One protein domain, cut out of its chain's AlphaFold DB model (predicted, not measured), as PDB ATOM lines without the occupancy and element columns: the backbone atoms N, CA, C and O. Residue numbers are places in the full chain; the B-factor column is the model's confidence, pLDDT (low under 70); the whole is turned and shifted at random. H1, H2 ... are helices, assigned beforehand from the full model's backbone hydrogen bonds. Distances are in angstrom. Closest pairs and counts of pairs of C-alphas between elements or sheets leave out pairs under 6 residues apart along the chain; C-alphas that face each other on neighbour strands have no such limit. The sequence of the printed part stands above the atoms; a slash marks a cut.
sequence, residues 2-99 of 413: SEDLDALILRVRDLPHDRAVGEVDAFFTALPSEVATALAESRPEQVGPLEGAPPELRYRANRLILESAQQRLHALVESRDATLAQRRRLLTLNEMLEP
ATOM      1  N   SER A   2     154.932 128.910 112.872       62.59
ATOM      2  CA  SER A   2     154.047 128.055 112.060       62.59
ATOM      3  C   SER A   2     154.397 126.574 112.199       62.59
ATOM      4  O   SER A   2     153.507 125.757 112.393       62.59
ATOM      5  N   GLU A   3     155.691 126.252 112.182       71.50
ATOM      6  CA  GLU A   3     156.176 124.889 112.432       71.50
ATOM      7  C   GLU A   3     155.762 124.369 113.821       71.50
ATOM      8  O   GLU A   3     155.466 123.187 113.957       71.50
ATOM      9  N   ASP A   4     155.641 125.246 114.826       88.44
ATOM     10  CA  ASP A   4     155.224 124.860 116.183       88.44
ATOM     11  C   ASP A   4     153.728 124.544 116.256       88.44
ATOM     12  O   ASP A   4     153.335 123.588 116.923       88.44
ATOM     13  N   LEU A   5     152.887 125.308 115.544       92.94
ATOM     14  CA  LEU A   5     151.455 125.018 115.439       92.94
ATOM     15  C   LEU A   5     151.207 123.731 114.640       92.94
ATOM     16  O   LEU A   5     150.396 122.906 115.053       92.94
ATOM     17  N   ASP A   6     151.926 123.521 113.535       94.50
ATOM     18  CA  ASP A   6     151.816 122.288 112.748       94.50
ATOM     19  C   ASP A   6     152.278 121.070 113.574       94.50
ATOM     20  O   ASP A   6     151.597 120.042 113.606       94.50
ATOM     21  N   ALA A   7     153.380 121.200 114.320       94.00
ATOM     22  CA  ALA A   7     153.855 120.168 115.240       94.00
ATOM     23  C   ALA A   7     152.863 119.897 116.384       94.00
ATOM     24  O   ALA A   7     152.641 118.736 116.734       94.00
ATOM     25  N   LEU A   8     152.238 120.937 116.949       95.31
ATOM     26  CA  LEU A   8     151.175 120.795 117.944       95.31
ATOM     27  C   LEU A   8     149.990 120.020 117.365       95.31
ATOM     28  O   LEU A   8     149.571 119.038 117.968       95.31
ATOM     29  N   ILE A   9     149.471 120.428 116.202       94.81
ATOM     30  CA  ILE A   9     148.314 119.791 115.554       94.81
ATOM     31  C   ILE A   9     148.594 118.309 115.287       94.81
ATOM     32  O   ILE A   9     147.752 117.458 115.580       94.81
ATOM     33  N   LEU A  10     149.786 117.985 114.782       94.50
ATOM     34  CA  LEU A  10     150.205 116.598 114.580       94.50
ATOM     35  C   LEU A  10     150.289 115.830 115.902       94.50
ATOM     36  O   LEU A  10     149.814 114.700 115.972       94.50
ATOM     37  N   ARG A  11     150.840 116.444 116.954       93.25
ATOM     38  CA  ARG A  11     150.969 115.825 118.278       93.25
ATOM     39  C   ARG A  11     149.615 115.524 118.912       93.25
ATOM     40  O   ARG A  11     149.440 114.443 119.461       93.25
ATOM     41  N   VAL A  12     148.667 116.462 118.861       94.75
ATOM     42  CA  VAL A  12     147.372 116.321 119.550       94.75
ATOM     43  C   VAL A  12     146.381 115.435 118.801       94.75
ATOM     44  O   VAL A  12     145.430 114.952 119.410       94.75
ATOM     45  N   ARG A  13     146.609 115.180 117.506       91.38
ATOM     46  CA  ARG A  13     145.737 114.357 116.656       91.38
ATOM     47  C   ARG A  13     145.461 112.968 117.236       91.38
ATOM     48  O   ARG A  13     144.331 112.495 117.136       91.38
ATOM     49  N   ASP A  14     146.480 112.341 117.814       89.88
ATOM     50  CA  ASP A  14     146.411 110.962 118.309       89.88
ATOM     51  C   ASP A  14     146.223 110.888 119.836       89.88
ATOM     52  O   ASP A  14     146.214 109.800 120.418       89.88
ATOM     53  N   LEU A  15     146.062 112.035 120.507       92.88
ATOM     54  CA  LEU A  15     145.804 112.084 121.944       92.88
ATOM     55  C   LEU A  15     144.311 111.880 122.261       92.88
ATOM     56  O   LEU A  15     143.438 112.260 121.474       92.88
ATOM     57  N   PRO A  16     143.994 111.345 123.457       92.75
ATOM     58  CA  PRO A  16     142.653 111.439 124.030       92.75
ATOM     59  C   PRO A  16     142.135 112.882 124.023       92.75
ATOM     60  O   PRO A  16     142.915 113.825 124.148       92.75
ATOM     61  N   HIS A  17     140.823 113.062 123.849       90.81
ATOM     62  CA  HIS A  17     140.225 114.376 123.589       90.81
ATOM     63  C   HIS A  17     140.496 115.401 124.694       90.81
ATOM     64  O   HIS A  17     140.890 116.516 124.377       90.81
ATOM     65  N   ASP A  18     140.368 115.003 125.958       90.31
ATOM     66  CA  ASP A  18     140.675 115.806 127.148       90.31
ATOM     67  C   ASP A  18     142.142 116.273 127.174       90.31
ATOM     68  O   ASP A  18     142.446 117.445 127.404       90.31
ATOM     69  N   ARG A  19     143.073 115.367 126.860       94.69
ATOM     70  CA  ARG A  19     144.504 115.673 126.777       94.69
ATOM     71  C   ARG A  19     144.844 116.571 125.596       94.69
ATOM     72  O   ARG A  19     145.654 117.480 125.748       94.69
ATOM     73  N   ALA A  20     144.244 116.312 124.438       95.38
ATOM     74  CA  ALA A  20     144.449 117.097 123.229       95.38
ATOM     75  C   ALA A  20     144.063 118.565 123.454       95.38
ATOM     76  O   ALA A  20     144.865 119.454 123.174       95.38
ATOM     77  N   VAL A  21     142.874 118.824 124.015       95.81
ATOM     78  CA  VAL A  21     142.409 120.200 124.253       95.81
ATOM     79  C   VAL A  21     143.250 120.925 125.304       95.81
ATOM     80  O   VAL A  21     143.516 122.112 125.139       95.81
ATOM     81  N   GLY A  22     143.734 120.220 126.334       95.88
ATOM     82  CA  GLY A  22     144.616 120.803 127.349       95.88
ATOM     83  C   GLY A  22     145.991 121.200 126.801       95.88
ATOM     84  O   GLY A  22     146.523 122.244 127.163       95.88
ATOM     85  N   GLU A  23     146.559 120.408 125.887       96.50
ATOM     86  CA  GLU A  23     147.821 120.738 125.205       96.50
ATOM     87  C   GLU A  23     147.679 121.971 124.301       96.50
ATOM     88  O   GLU A  23     148.584 122.806 124.242       96.50
ATOM     89  N   VAL A  24     146.540 122.104 123.612       97.81
ATOM     90  CA  VAL A  24     146.234 123.284 122.792       97.81
ATOM     91  C   VAL A  24     146.063 124.528 123.663       97.81
ATOM     92  O   VAL A  24     146.658 125.564 123.366       97.81
ATOM     93  N   ASP A  25     145.288 124.436 124.744       96.69
ATOM     94  CA  ASP A  25     145.069 125.557 125.662       96.69
ATOM     95  C   ASP A  25     146.383 126.029 126.304       96.69
ATOM     96  O   ASP A  25     146.688 127.225 126.307       96.69
ATOM     97  N   ALA A  26     147.227 125.088 126.743       96.00
ATOM     98  CA  ALA A  26     148.551 125.389 127.277       96.00
ATOM     99  C   ALA A  26     149.457 126.073 126.238       96.00
ATOM    100  O   ALA A  26     150.162 127.026 126.573       96.00
ATOM    101  N   PHE A  27     149.415 125.624 124.978       96.94
ATOM    102  CA  PHE A  27     150.161 126.256 123.891       96.94
ATOM    103  C   PHE A  27     149.754 127.720 123.707       96.94
ATOM    104  O   PHE A  27     150.617 128.592 123.734       96.94
ATOM    105  N   PHE A  28     148.458 128.012 123.568       96.56
ATOM    106  CA  PHE A  28     148.002 129.391 123.366       96.56
ATOM    107  C   PHE A  28     148.188 130.268 124.607       96.56
ATOM    108  O   PHE A  28     148.498 131.447 124.461       96.56
ATOM    109  N   THR A  29     148.067 129.703 125.810       94.62
ATOM    110  CA  THR A  29     148.322 130.412 127.074       94.62
ATOM    111  C   THR A  29     149.783 130.846 127.209       94.62
ATOM    112  O   THR A  29     150.067 131.893 127.787       94.62
ATOM    113  N   ALA A  30     150.721 130.071 126.660       96.06
ATOM    114  CA  ALA A  30     152.144 130.404 126.684       96.06
ATOM    115  C   ALA A  30     152.542 131.487 125.662       96.06
ATOM    116  O   ALA A  30     153.645 132.033 125.749       96.06
ATOM    117  N   LEU A  31     151.683 131.801 124.686       96.38
ATOM    118  CA  LEU A  31     151.977 132.794 123.656       96.38
ATOM    119  C   LEU A  31     151.621 134.218 124.110       96.38
ATOM    120  O   LEU A  31     150.570 134.434 124.713       96.38
ATOM    121  N   PRO A  32     152.421 135.232 123.730       96.38
ATOM    122  CA  PRO A  32     151.977 136.622 123.791       96.38
ATOM    123  C   PRO A  32     150.688 136.820 122.976       96.38
ATOM    124  O   PRO A  32     150.552 136.253 121.887       96.38
ATOM    125  N   SER A  33     149.758 137.659 123.449       95.19
ATOM    126  CA  SER A  33     148.439 137.801 122.803       95.19
ATOM    127  C   SER A  33     148.526 138.288 121.353       95.19
ATOM    128  O   SER A  33     147.725 137.879 120.513       95.19
ATOM    129  N   GLU A  34     149.508 139.138 121.044       96.00
ATOM    130  CA  GLU A  34     149.781 139.622 119.687       96.00
ATOM    131  C   GLU A  34     150.179 138.472 118.755       96.00
ATOM    132  O   GLU A  34     149.669 138.363 117.642       96.00
ATOM    133  N   VAL A  35     151.019 137.554 119.241       96.50
ATOM    134  CA  VAL A  35     151.466 136.374 118.490       96.50
ATOM    135  C   VAL A  35     150.308 135.400 118.284       96.50
ATOM    136  O   VAL A  35     150.100 134.914 117.175       96.50
ATOM    137  N   ALA A  36     149.522 135.143 119.329       97.12
ATOM    138  CA  ALA A  36     148.351 134.276 119.246       97.12
ATOM    139  C   ALA A  36     147.299 134.824 118.261       97.12
ATOM    140  O   ALA A  36     146.726 134.072 117.471       97.12
ATOM    141  N   THR A  37     147.103 136.148 118.252       97.81
ATOM    142  CA  THR A  37     146.229 136.838 117.292       97.81
ATOM    143  C   THR A  37     146.762 136.709 115.868       97.81
ATOM    144  O   THR A  37     146.021 136.284 114.985       97.81
ATOM    145  N   ALA A  38     148.051 136.985 115.648       97.12
ATOM    146  CA  ALA A  38     148.672 136.856 114.332       97.12
ATOM    147  C   ALA A  38     148.597 135.417 113.784       97.12
ATOM    148  O   ALA A  38     148.411 135.216 112.581       97.12
ATOM    149  N   LEU A  39     148.687 134.395 114.645       96.88
ATOM    150  CA  LEU A  39     148.463 132.999 114.252       96.88
ATOM    151  C   LEU A  39     147.017 132.753 113.802       96.88
ATOM    152  O   LEU A  39     146.809 132.140 112.756       96.88
ATOM    153  N   ALA A  40     146.027 133.254 114.544       98.06
ATOM    154  CA  ALA A  40     144.615 133.123 114.174       98.06
ATOM    155  C   ALA A  40     144.289 133.801 112.832       98.06
ATOM    156  O   ALA A  40     143.451 133.305 112.081       98.06
ATOM    157  N   GLU A  41     144.960 134.910 112.518       97.94
ATOM    158  CA  GLU A  41     144.762 135.653 111.269       97.94
ATOM    159  C   GLU A  41     145.491 135.052 110.070       97.94
ATOM    160  O   GLU A  41     144.953 135.016 108.967       97.94
ATOM    161  N   SER A  42     146.718 134.572 110.278       97.69
ATOM    162  CA  SER A  42     147.529 133.981 109.209       97.69
ATOM    163  C   SER A  42     147.136 132.539 108.890       97.69
ATOM    164  O   SER A  42     147.396 132.063 107.784       97.69
ATOM    165  N   ARG A  43     146.524 131.824 109.844       97.19
ATOM    166  CA  ARG A  43     146.147 130.406 109.718       97.19
ATOM    167  C   ARG A  43     144.723 130.134 110.217       97.19
ATOM    168  O   ARG A  43     144.524 129.259 111.067       97.19
ATOM    169  N   PRO A  44     143.710 130.835 109.678       98.31
ATOM    170  CA  PRO A  44     142.351 130.764 110.198       98.31
ATOM    171  C   PRO A  44     141.747 129.356 110.086       98.31
ATOM    172  O   PRO A  44     141.105 128.898 111.024       98.31
ATOM    173  N   GLU A  45     142.035 128.626 109.007       97.56
ATOM    174  CA  GLU A  45     141.567 127.242 108.789       97.56
ATOM    175  C   GLU A  45     142.151 126.233 109.793       97.56
ATOM    176  O   GLU A  45     141.568 125.179 110.031       97.56
ATOM    177  N   GLN A  46     143.309 126.538 110.392       97.50
ATOM    178  CA  GLN A  46     143.912 125.697 111.427       97.50
ATOM    179  C   GLN A  46     143.410 126.090 112.815       97.50
ATOM    180  O   GLN A  46     143.043 125.216 113.587       97.50
ATOM    181  N   VAL A  47     143.383 127.390 113.135       98.06
ATOM    182  CA  VAL A  47     143.015 127.885 114.475       98.06
ATOM    183  C   VAL A  47     141.506 127.846 114.708       98.06
ATOM    184  O   VAL A  47     141.071 127.495 115.800       98.06
ATOM    185  N   GLY A  48     140.701 128.168 113.695       97.69
ATOM    186  CA  GLY A  48     139.240 128.197 113.765       97.69
ATOM    187  C   GLY A  48     138.636 126.932 114.385       97.69
ATOM    188  O   GLY A  48     137.977 127.050 115.420       97.69
ATOM    189  N   PRO A  49     138.878 125.733 113.822       96.19
ATOM    190  CA  PRO A  49     138.319 124.477 114.327       96.19
ATOM    191  C   PRO A  49     139.070 123.876 115.530       96.19
ATOM    192  O   PRO A  49     138.682 122.808 116.005       96.19
ATOM    193  N   LEU A  50     140.154 124.494 116.007       97.06
ATOM    194  CA  LEU A  50     141.060 123.870 116.971       97.06
ATOM    195  C   LEU A  50     140.487 123.909 118.395       97.06
ATOM    196  O   LEU A  50     140.563 124.920 119.096       97.06
ATOM    197  N   GLU A  51     139.900 122.793 118.824       96.75
ATOM    198  CA  GLU A  51     139.397 122.633 120.191       96.75
ATOM    199  C   GLU A  51     140.509 122.843 121.230       96.75
ATOM    200  O   GLU A  51     141.620 122.343 121.074       96.75
ATOM    201  N   GLY A  52     140.200 123.602 122.285       95.50
ATOM    202  CA  GLY A  52     141.167 124.063 123.288       95.50
ATOM    203  C   GLY A  52     141.790 125.432 122.990       95.50
ATOM    204  O   GLY A  52     142.287 126.074 123.907       95.50
ATOM    205  N   ALA A  53     141.724 125.942 121.754       97.62
ATOM    206  CA  ALA A  53     142.188 127.301 121.476       97.62
ATOM    207  C   ALA A  53     141.237 128.345 122.104       97.62
ATOM    208  O   ALA A  53     140.016 128.124 122.114       97.62
ATOM    209  N   PRO A  54     141.753 129.501 122.574       97.38
ATOM    210  CA  PRO A  54     140.930 130.549 123.164       97.38
ATOM    211  C   PRO A  54     139.761 130.962 122.251       97.38
ATOM    212  O   PRO A  54     139.978 131.189 121.051       97.38
ATOM    213  N   PRO A  55     138.520 131.080 122.771       97.44
ATOM    214  CA  PRO A  55     137.338 131.325 121.947       97.44
ATOM    215  C   PRO A  55     137.456 132.569 121.070       97.44
ATOM    216  O   PRO A  55     137.077 132.529 119.907       97.44
ATOM    217  N   GLU A  56     138.039 133.651 121.586       97.00
ATOM    218  CA  GLU A  56     138.249 134.899 120.852       97.00
ATOM    219  C   GLU A  56     139.114 134.729 119.593       97.00
ATOM    220  O   GLU A  56     138.823 135.333 118.558       97.00
ATOM    221  N   LEU A  57     140.128 133.860 119.645       98.38
ATOM    222  CA  LEU A  57     140.981 133.551 118.498       98.38
ATOM    223  C   LEU A  57     140.219 132.714 117.474       98.38
ATOM    224  O   LEU A  57     140.295 132.988 116.278       98.38
ATOM    225  N   ARG A  58     139.416 131.750 117.940       98.50
ATOM    226  CA  ARG A  58     138.537 130.950 117.075       98.50
ATOM    227  C   ARG A  58     137.466 131.814 116.414       98.50
ATOM    228  O   ARG A  58     137.223 131.655 115.223       98.50
ATOM    229  N   TYR A  59     136.870 132.764 117.136       98.62
ATOM    230  CA  TYR A  59     135.891 133.704 116.580       98.62
ATOM    231  C   TYR A  59     136.513 134.558 115.476       98.62
ATOM    232  O   TYR A  59     135.909 134.716 114.416       98.62
ATOM    233  N   ARG A  60     137.733 135.063 115.699       98.50
ATOM    234  CA  ARG A  60     138.483 135.837 114.701       98.50
ATOM    235  C   ARG A  60     138.814 134.996 113.469       98.50
ATOM    236  O   ARG A  60     138.492 135.400 112.356       98.50
ATOM    237  N   ALA A  61     139.386 133.812 113.672       98.81
ATOM    238  CA  ALA A  61     139.745 132.886 112.605       98.81
ATOM    239  C   ALA A  61     138.527 132.489 111.753       98.81
ATOM    240  O   ALA A  61     138.533 132.672 110.539       98.81
ATOM    241  N   ASN A  62     137.439 132.029 112.379       98.81
ATOM    242  CA  ASN A  62     136.231 131.622 111.657       98.81
ATOM    243  C   ASN A  62     135.532 132.798 110.953       98.81
ATOM    244  O   ASN A  62     134.905 132.601 109.911       98.81
ATOM    245  N   ARG A  63     135.661 134.030 111.465       98.50
ATOM    246  CA  ARG A  63     135.188 135.221 110.751       98.50
ATOM    247  C   ARG A  63     135.975 135.461 109.462       98.50
ATOM    248  O   ARG A  63     135.355 135.723 108.437       98.50
ATOM    249  N   LEU A  64     137.297 135.295 109.479       98.69
ATOM    250  CA  LEU A  64     138.119 135.406 108.267       98.69
ATOM    251  C   LEU A  64     137.779 134.321 107.232       98.69
ATOM    252  O   LEU A  64     137.759 134.609 106.036       98.69
ATOM    253  N   ILE A  65     137.448 133.100 107.673       98.75
ATOM    254  CA  ILE A  65     136.955 132.026 106.787       98.75
ATOM    255  C   ILE A  65     135.655 132.464 106.095       98.75
ATOM    256  O   ILE A  65     135.538 132.365 104.871       98.75
ATOM    257  N   LEU A  66     134.694 132.996 106.864       98.62
ATOM    258  CA  LEU A  66     133.427 133.513 106.336       98.62
ATOM    259  C   LEU A  66     133.638 134.650 105.331       98.62
ATOM    260  O   LEU A  66     133.069 134.606 104.241       98.62
ATOM    261  N   GLU A  67     134.454 135.647 105.676       98.62
ATOM    262  CA  GLU A  67     134.746 136.806 104.823       98.62
ATOM    263  C   GLU A  67     135.446 136.374 103.526       98.62
ATOM    264  O   GLU A  67     135.053 136.793 102.437       98.62
ATOM    265  N   SER A  68     136.415 135.458 103.607       98.62
ATOM    266  CA  SER A  68     137.089 134.913 102.427       98.62
ATOM    267  C   SER A  68     136.121 134.148 101.517       98.62
ATOM    268  O   SER A  68     136.124 134.335 100.297       98.62
ATOM    269  N   ALA A  69     135.251 133.311 102.086       98.56
ATOM    270  CA  ALA A  69     134.244 132.580 101.320       98.56
ATOM    271  C   ALA A  69     133.209 133.519 100.679       98.56
ATOM    272  O   ALA A  69     132.859 133.342  99.509       98.56
ATOM    273  N   GLN A  70     132.764 134.548 101.403       98.62
ATOM    274  CA  GLN A  70     131.870 135.584 100.889       98.62
ATOM    275  C   GLN A  70     132.503 136.306  99.693       98.62
ATOM    276  O   GLN A  70     131.867 136.403  98.646       98.62
ATOM    277  N   GLN A  71     133.760 136.748  99.810       98.56
ATOM    278  CA  GLN A  71     134.484 137.431  98.733       98.56
ATOM    279  C   GLN A  71     134.612 136.555  97.480       98.56
ATOM    280  O   GLN A  71     134.325 137.018  96.375       98.56
ATOM    281  N   ARG A  72     134.965 135.269  97.637       98.31
ATOM    282  CA  ARG A  72     135.031 134.322  96.508       98.31
ATOM    283  C   ARG A  72     133.683 134.179  95.802       98.31
ATOM    284  O   ARG A  72     133.622 134.200  94.575       98.31
ATOM    285  N   LEU A  73     132.596 134.037  96.560       98.44
ATOM    286  CA  LEU A  73     131.256 133.899  95.989       98.44
ATOM    287  C   LEU A  73     130.750 135.201  95.364       98.44
ATOM    288  O   LEU A  73     130.064 135.149  94.344       98.44
ATOM    289  N   HIS A  74     131.105 136.354  95.931       98.25
ATOM    290  CA  HIS A  74     130.796 137.661  95.358       98.25
ATOM    291  C   HIS A  74     131.439 137.820  93.977       98.25
ATOM    292  O   HIS A  74     130.735 138.121  93.015       98.25
ATOM    293  N   ALA A  75     132.730 137.494  93.853       98.38
ATOM    294  CA  ALA A  75     133.448 137.545  92.581       98.38
ATOM    295  C   ALA A  75     132.793 136.659  91.503       98.38
ATOM    296  O   ALA A  75     132.620 137.094  90.366       98.38
ATOM    297  N   LEU A  76     132.345 135.448  91.864       98.06
ATOM    298  CA  LEU A  76     131.611 134.559  90.950       98.06
ATOM    299  C   LEU A  76     130.236 135.117  90.549       98.06
ATOM    300  O   LEU A  76     129.738 134.866  89.450       98.06
ATOM    301  N   VAL A  77     129.566 135.836  91.451       97.62
ATOM    302  CA  VAL A  77     128.281 136.476  91.152       97.62
ATOM    303  C   VAL A  77     128.471 137.643  90.188       97.62
ATOM    304  O   VAL A  77     127.693 137.752  89.236       97.62
ATOM    305  N   GLU A  78     129.502 138.461  90.402       97.31
ATOM    306  CA  GLU A  78     129.874 139.591  89.546       97.31
ATOM    307  C   GLU A  78     130.314 139.138  88.152       97.31
ATOM    308  O   GLU A  78     129.853 139.700  87.155       97.31
ATOM    309  N   SER A  79     131.112 138.068  88.061       97.69
ATOM    310  CA  SER A  79     131.529 137.475  86.783       97.69
ATOM    311  C   SER A  79     130.402 136.736  86.051       97.69
ATOM    312  O   SER A  79     130.561 136.354  84.897       97.69
ATOM    313  N   ARG A  80     129.232 136.582  86.693       95.94
ATOM    314  CA  ARG A  80     128.064 135.815  86.222       95.94
ATOM    315  C   ARG A  80     128.292 134.301  86.110       95.94
ATOM    316  O   ARG A  80     127.422 133.616  85.577       95.94
ATOM    317  N   ASP A  81     129.353 133.776  86.716       97.12
ATOM    318  CA  ASP A  81     129.679 132.342  86.728       97.12
ATOM    319  C   ASP A  81     129.047 131.580  87.907       97.12
ATOM    320  O   ASP A  81     129.039 130.349  87.940       97.12
ATOM    321  N   ALA A  82     128.492 132.292  88.894       97.12
ATOM    322  CA  ALA A  82     127.902 131.665  90.073       97.12
ATOM    323  C   ALA A  82     126.646 130.836  89.753       97.12
ATOM    324  O   ALA A  82     125.632 131.352  89.256       97.12
ATOM    325  N   THR A  83     126.670 129.574  90.184       97.62
ATOM    326  CA  THR A  83     125.507 128.677  90.245       97.62
ATOM    327  C   THR A  83     124.430 129.197  91.209       97.62
ATOM    328  O   THR A  83     124.683 130.028  92.084       97.62
ATOM    329  N   LEU A  84     123.205 128.663  91.114       96.50
ATOM    330  CA  LEU A  84     122.127 128.989  92.062       96.50
ATOM    331  C   LEU A  84     122.484 128.629  93.514       96.50
ATOM    332  O   LEU A  84     122.126 129.367  94.431       96.50
ATOM    333  N   ALA A  85     123.200 127.520  93.721       95.88
ATOM    334  CA  ALA A  85     123.660 127.105  95.042       95.88
ATOM    335  C   ALA A  85     124.666 128.111  95.620       95.88
ATOM    336  O   ALA A  85     124.503 128.553  96.751       95.88
ATOM    337  N   GLN A  86     125.636 128.555  94.816       97.88
ATOM    338  CA  GLN A  86     126.612 129.578  95.212       97.88
ATOM    339  C   GLN A  86     125.952 130.926  95.523       97.88
ATOM    340  O   GLN A  86     126.301 131.563  96.511       97.88
ATOM    341  N   ARG A  87     124.942 131.336  94.744       97.94
ATOM    342  CA  ARG A  87     124.152 132.549  95.028       97.94
ATOM    343  C   ARG A  87     123.411 132.449  96.361       97.94
ATOM    344  O   ARG A  87     123.409 133.401  97.132       97.94
ATOM    345  N   ARG A  88     122.807 131.294  96.656       97.38
ATOM    346  CA  ARG A  88     122.142 131.049  97.946       97.38
ATOM    347  C   ARG A  88     123.139 131.013  99.108       97.38
ATOM    348  O   ARG A  88     122.861 131.597 100.154       97.38
ATOM    349  N   ARG A  89     124.298 130.379  98.915       98.00
ATOM    350  CA  ARG A  89     125.382 130.372  99.902       98.00
ATOM    351  C   ARG A  89     125.857 131.793 100.186       98.00
ATOM    352  O   ARG A  89     125.946 132.145 101.350       98.00
ATOM    353  N   LEU A  90     126.046 132.640  99.169       98.44
ATOM    354  CA  LEU A  90     126.419 134.047  99.367       98.44
ATOM    355  C   LEU A  90     125.414 134.795 100.255       98.44
ATOM    356  O   LEU A  90     125.824 135.465 101.195       98.44
ATOM    357  N   LEU A  91     124.106 134.634 100.017       97.94
ATOM    358  CA  LEU A  91     123.073 135.228 100.881       97.94
ATOM    359  C   LEU A  91     123.179 134.736 102.332       97.94
ATOM    360  O   LEU A  91     123.034 135.525 103.261       97.94
ATOM    361  N   THR A  92     123.472 133.448 102.514       98.06
ATOM    362  CA  THR A  92     123.679 132.842 103.838       98.06
ATOM    363  C   THR A  92     124.907 133.435 104.530       98.06
ATOM    364  O   THR A  92     124.831 133.811 105.695       98.06
ATOM    365  N   LEU A  93     126.031 133.576 103.816       98.44
ATOM    366  CA  LEU A  93     127.259 134.148 104.374       98.44
ATOM    367  C   LEU A  93     127.102 135.633 104.714       98.44
ATOM    368  O   LEU A  93     127.596 136.059 105.754       98.44
ATOM    369  N   ASN A  94     126.369 136.397 103.894       98.19
ATOM    370  CA  ASN A  94     126.022 137.784 104.208       98.19
ATOM    371  C   ASN A  94     125.297 137.856 105.558       98.19
ATOM    372  O   ASN A  94     125.735 138.572 106.448       98.19
ATOM    373  N   GLU A  95     124.260 137.035 105.756       96.56
ATOM    374  CA  GLU A  95     123.532 136.975 107.028       96.56
ATOM    375  C   GLU A  95     124.405 136.505 108.210       96.56
ATOM    376  O   GLU A  95     124.224 136.940 109.348       96.56
ATOM    377  N   MET A  96     125.357 135.600 107.978       97.50
ATOM    378  CA  MET A  96     126.289 135.156 109.022       97.50
ATOM    379  C   MET A  96     127.291 136.235 109.442       97.50
ATOM    380  O   MET A  96     127.766 136.197 110.578       97.50
ATOM    381  N   LEU A  97     127.600 137.184 108.556       97.56
ATOM    382  CA  LEU A  97     128.516 138.293 108.822       97.56
ATOM    383  C   LEU A  97     127.825 139.530 109.403       97.56
ATOM    384  O   LEU A  97     128.519 140.377 109.981       97.56
ATOM    385  N   GLU A  98     126.493 139.601 109.322       95.75
ATOM    386  CA  GLU A  98     125.708 140.640 109.988       95.75
ATOM    387  C   GLU A  98     125.951 140.638 111.512       95.75
ATOM    388  O   GLU A  98     126.035 139.569 112.138       95.75
ATOM    389  N   PRO A  99     126.052 141.821 112.146       94.12
ATOM    390  CA  PRO A  99     126.208 141.927 113.591       94.12
ATOM    391  C   PRO A  99     125.075 141.237 114.361       94.12
ATOM    392  O   PRO A  99     123.896 141.371 114.038       94.12
TER     393      PRO A  99
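What this domain is: This is residues 2 to 99 of the 413 residues of an uncharacterized protein of Kribbella soli (UniProt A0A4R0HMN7). Two helical hairpins, H1 with H2 and H5 with H6, make the two ends of an elongated, loosely built domain. The long H5 is its spine: H3 and the short H4 pack on its first part, between the two ends, and H6 folds back along its far part. The 98 printed residues hold six named helices, H1 to H6 in chain order, and no named strand, so the class is all helix. The whole is loose, with a radius of gyration of the C-alphas of 16.4 A and spans of 46 by 28 by 25 A.

Where its parts are: H1, residues 2 to 12, begins at C-alpha 2 (154.047, 128.055, 112.060) and is 15.4 A long. H2, residues 17 to 30, measures 20.2 A, and H3, residues 33 to 42, 14.1 A. H4 is residues 44 to 47, 5.2 A. H5, residues 55 to 78, runs 34.3 A from C-alpha 55 (137.338, 131.325, 121.947). H6, residues 84 to 97, spans 20.2 A and ends at C-alpha 97 (128.516, 138.293, 108.822).

How they stand to each other: H1 and H2, a hairpin, touch through residues 19 to 24 of H2 alone, at a shallow tilt of 25 degrees, opposite ways; the closest C-alphas, Val 12 and Ala 20, are 4.8 A apart. H2 and H3 are close but not clearly touching, with the C-alphas of Phe 28 and Ala 36 closest at 6.4 A. H3 and H4 only just touch, only at the corner, with 3 pairs of C-alphas within 8 A, the closest Ala 40 and Val 47 at 5.5 A. H5, the hub, touches H3 with residues 57 to 64 alone, at a shallow tilt of 27 degrees, the same way; the C-alphas of Ala 40 and Ala 61 are closest, 5.1 A. It touches H4 with residues 57 to 65 alone, where the C-alphas of Pro 44 and Ala 61 are closest at 4.1 A. H5 and H6, a hairpin, touch at 37 degrees, only just steep, opposite ways; the C-alphas of Gln 70 and Leu 90 are closest, 5.9 A. H2 and H5 are apart. In H1, H2, H3, H5 and H6 every O i to N i+4 pair is within hydrogen-bond range; H4 is too short for one.

The domain as a whole: The C-alphas farthest apart, of Arg 19 and Arg 80, are 48.2 A apart. The printed part has no cut and no long link. Its mean pLDDT is 96.0, and residue 2 is under 70.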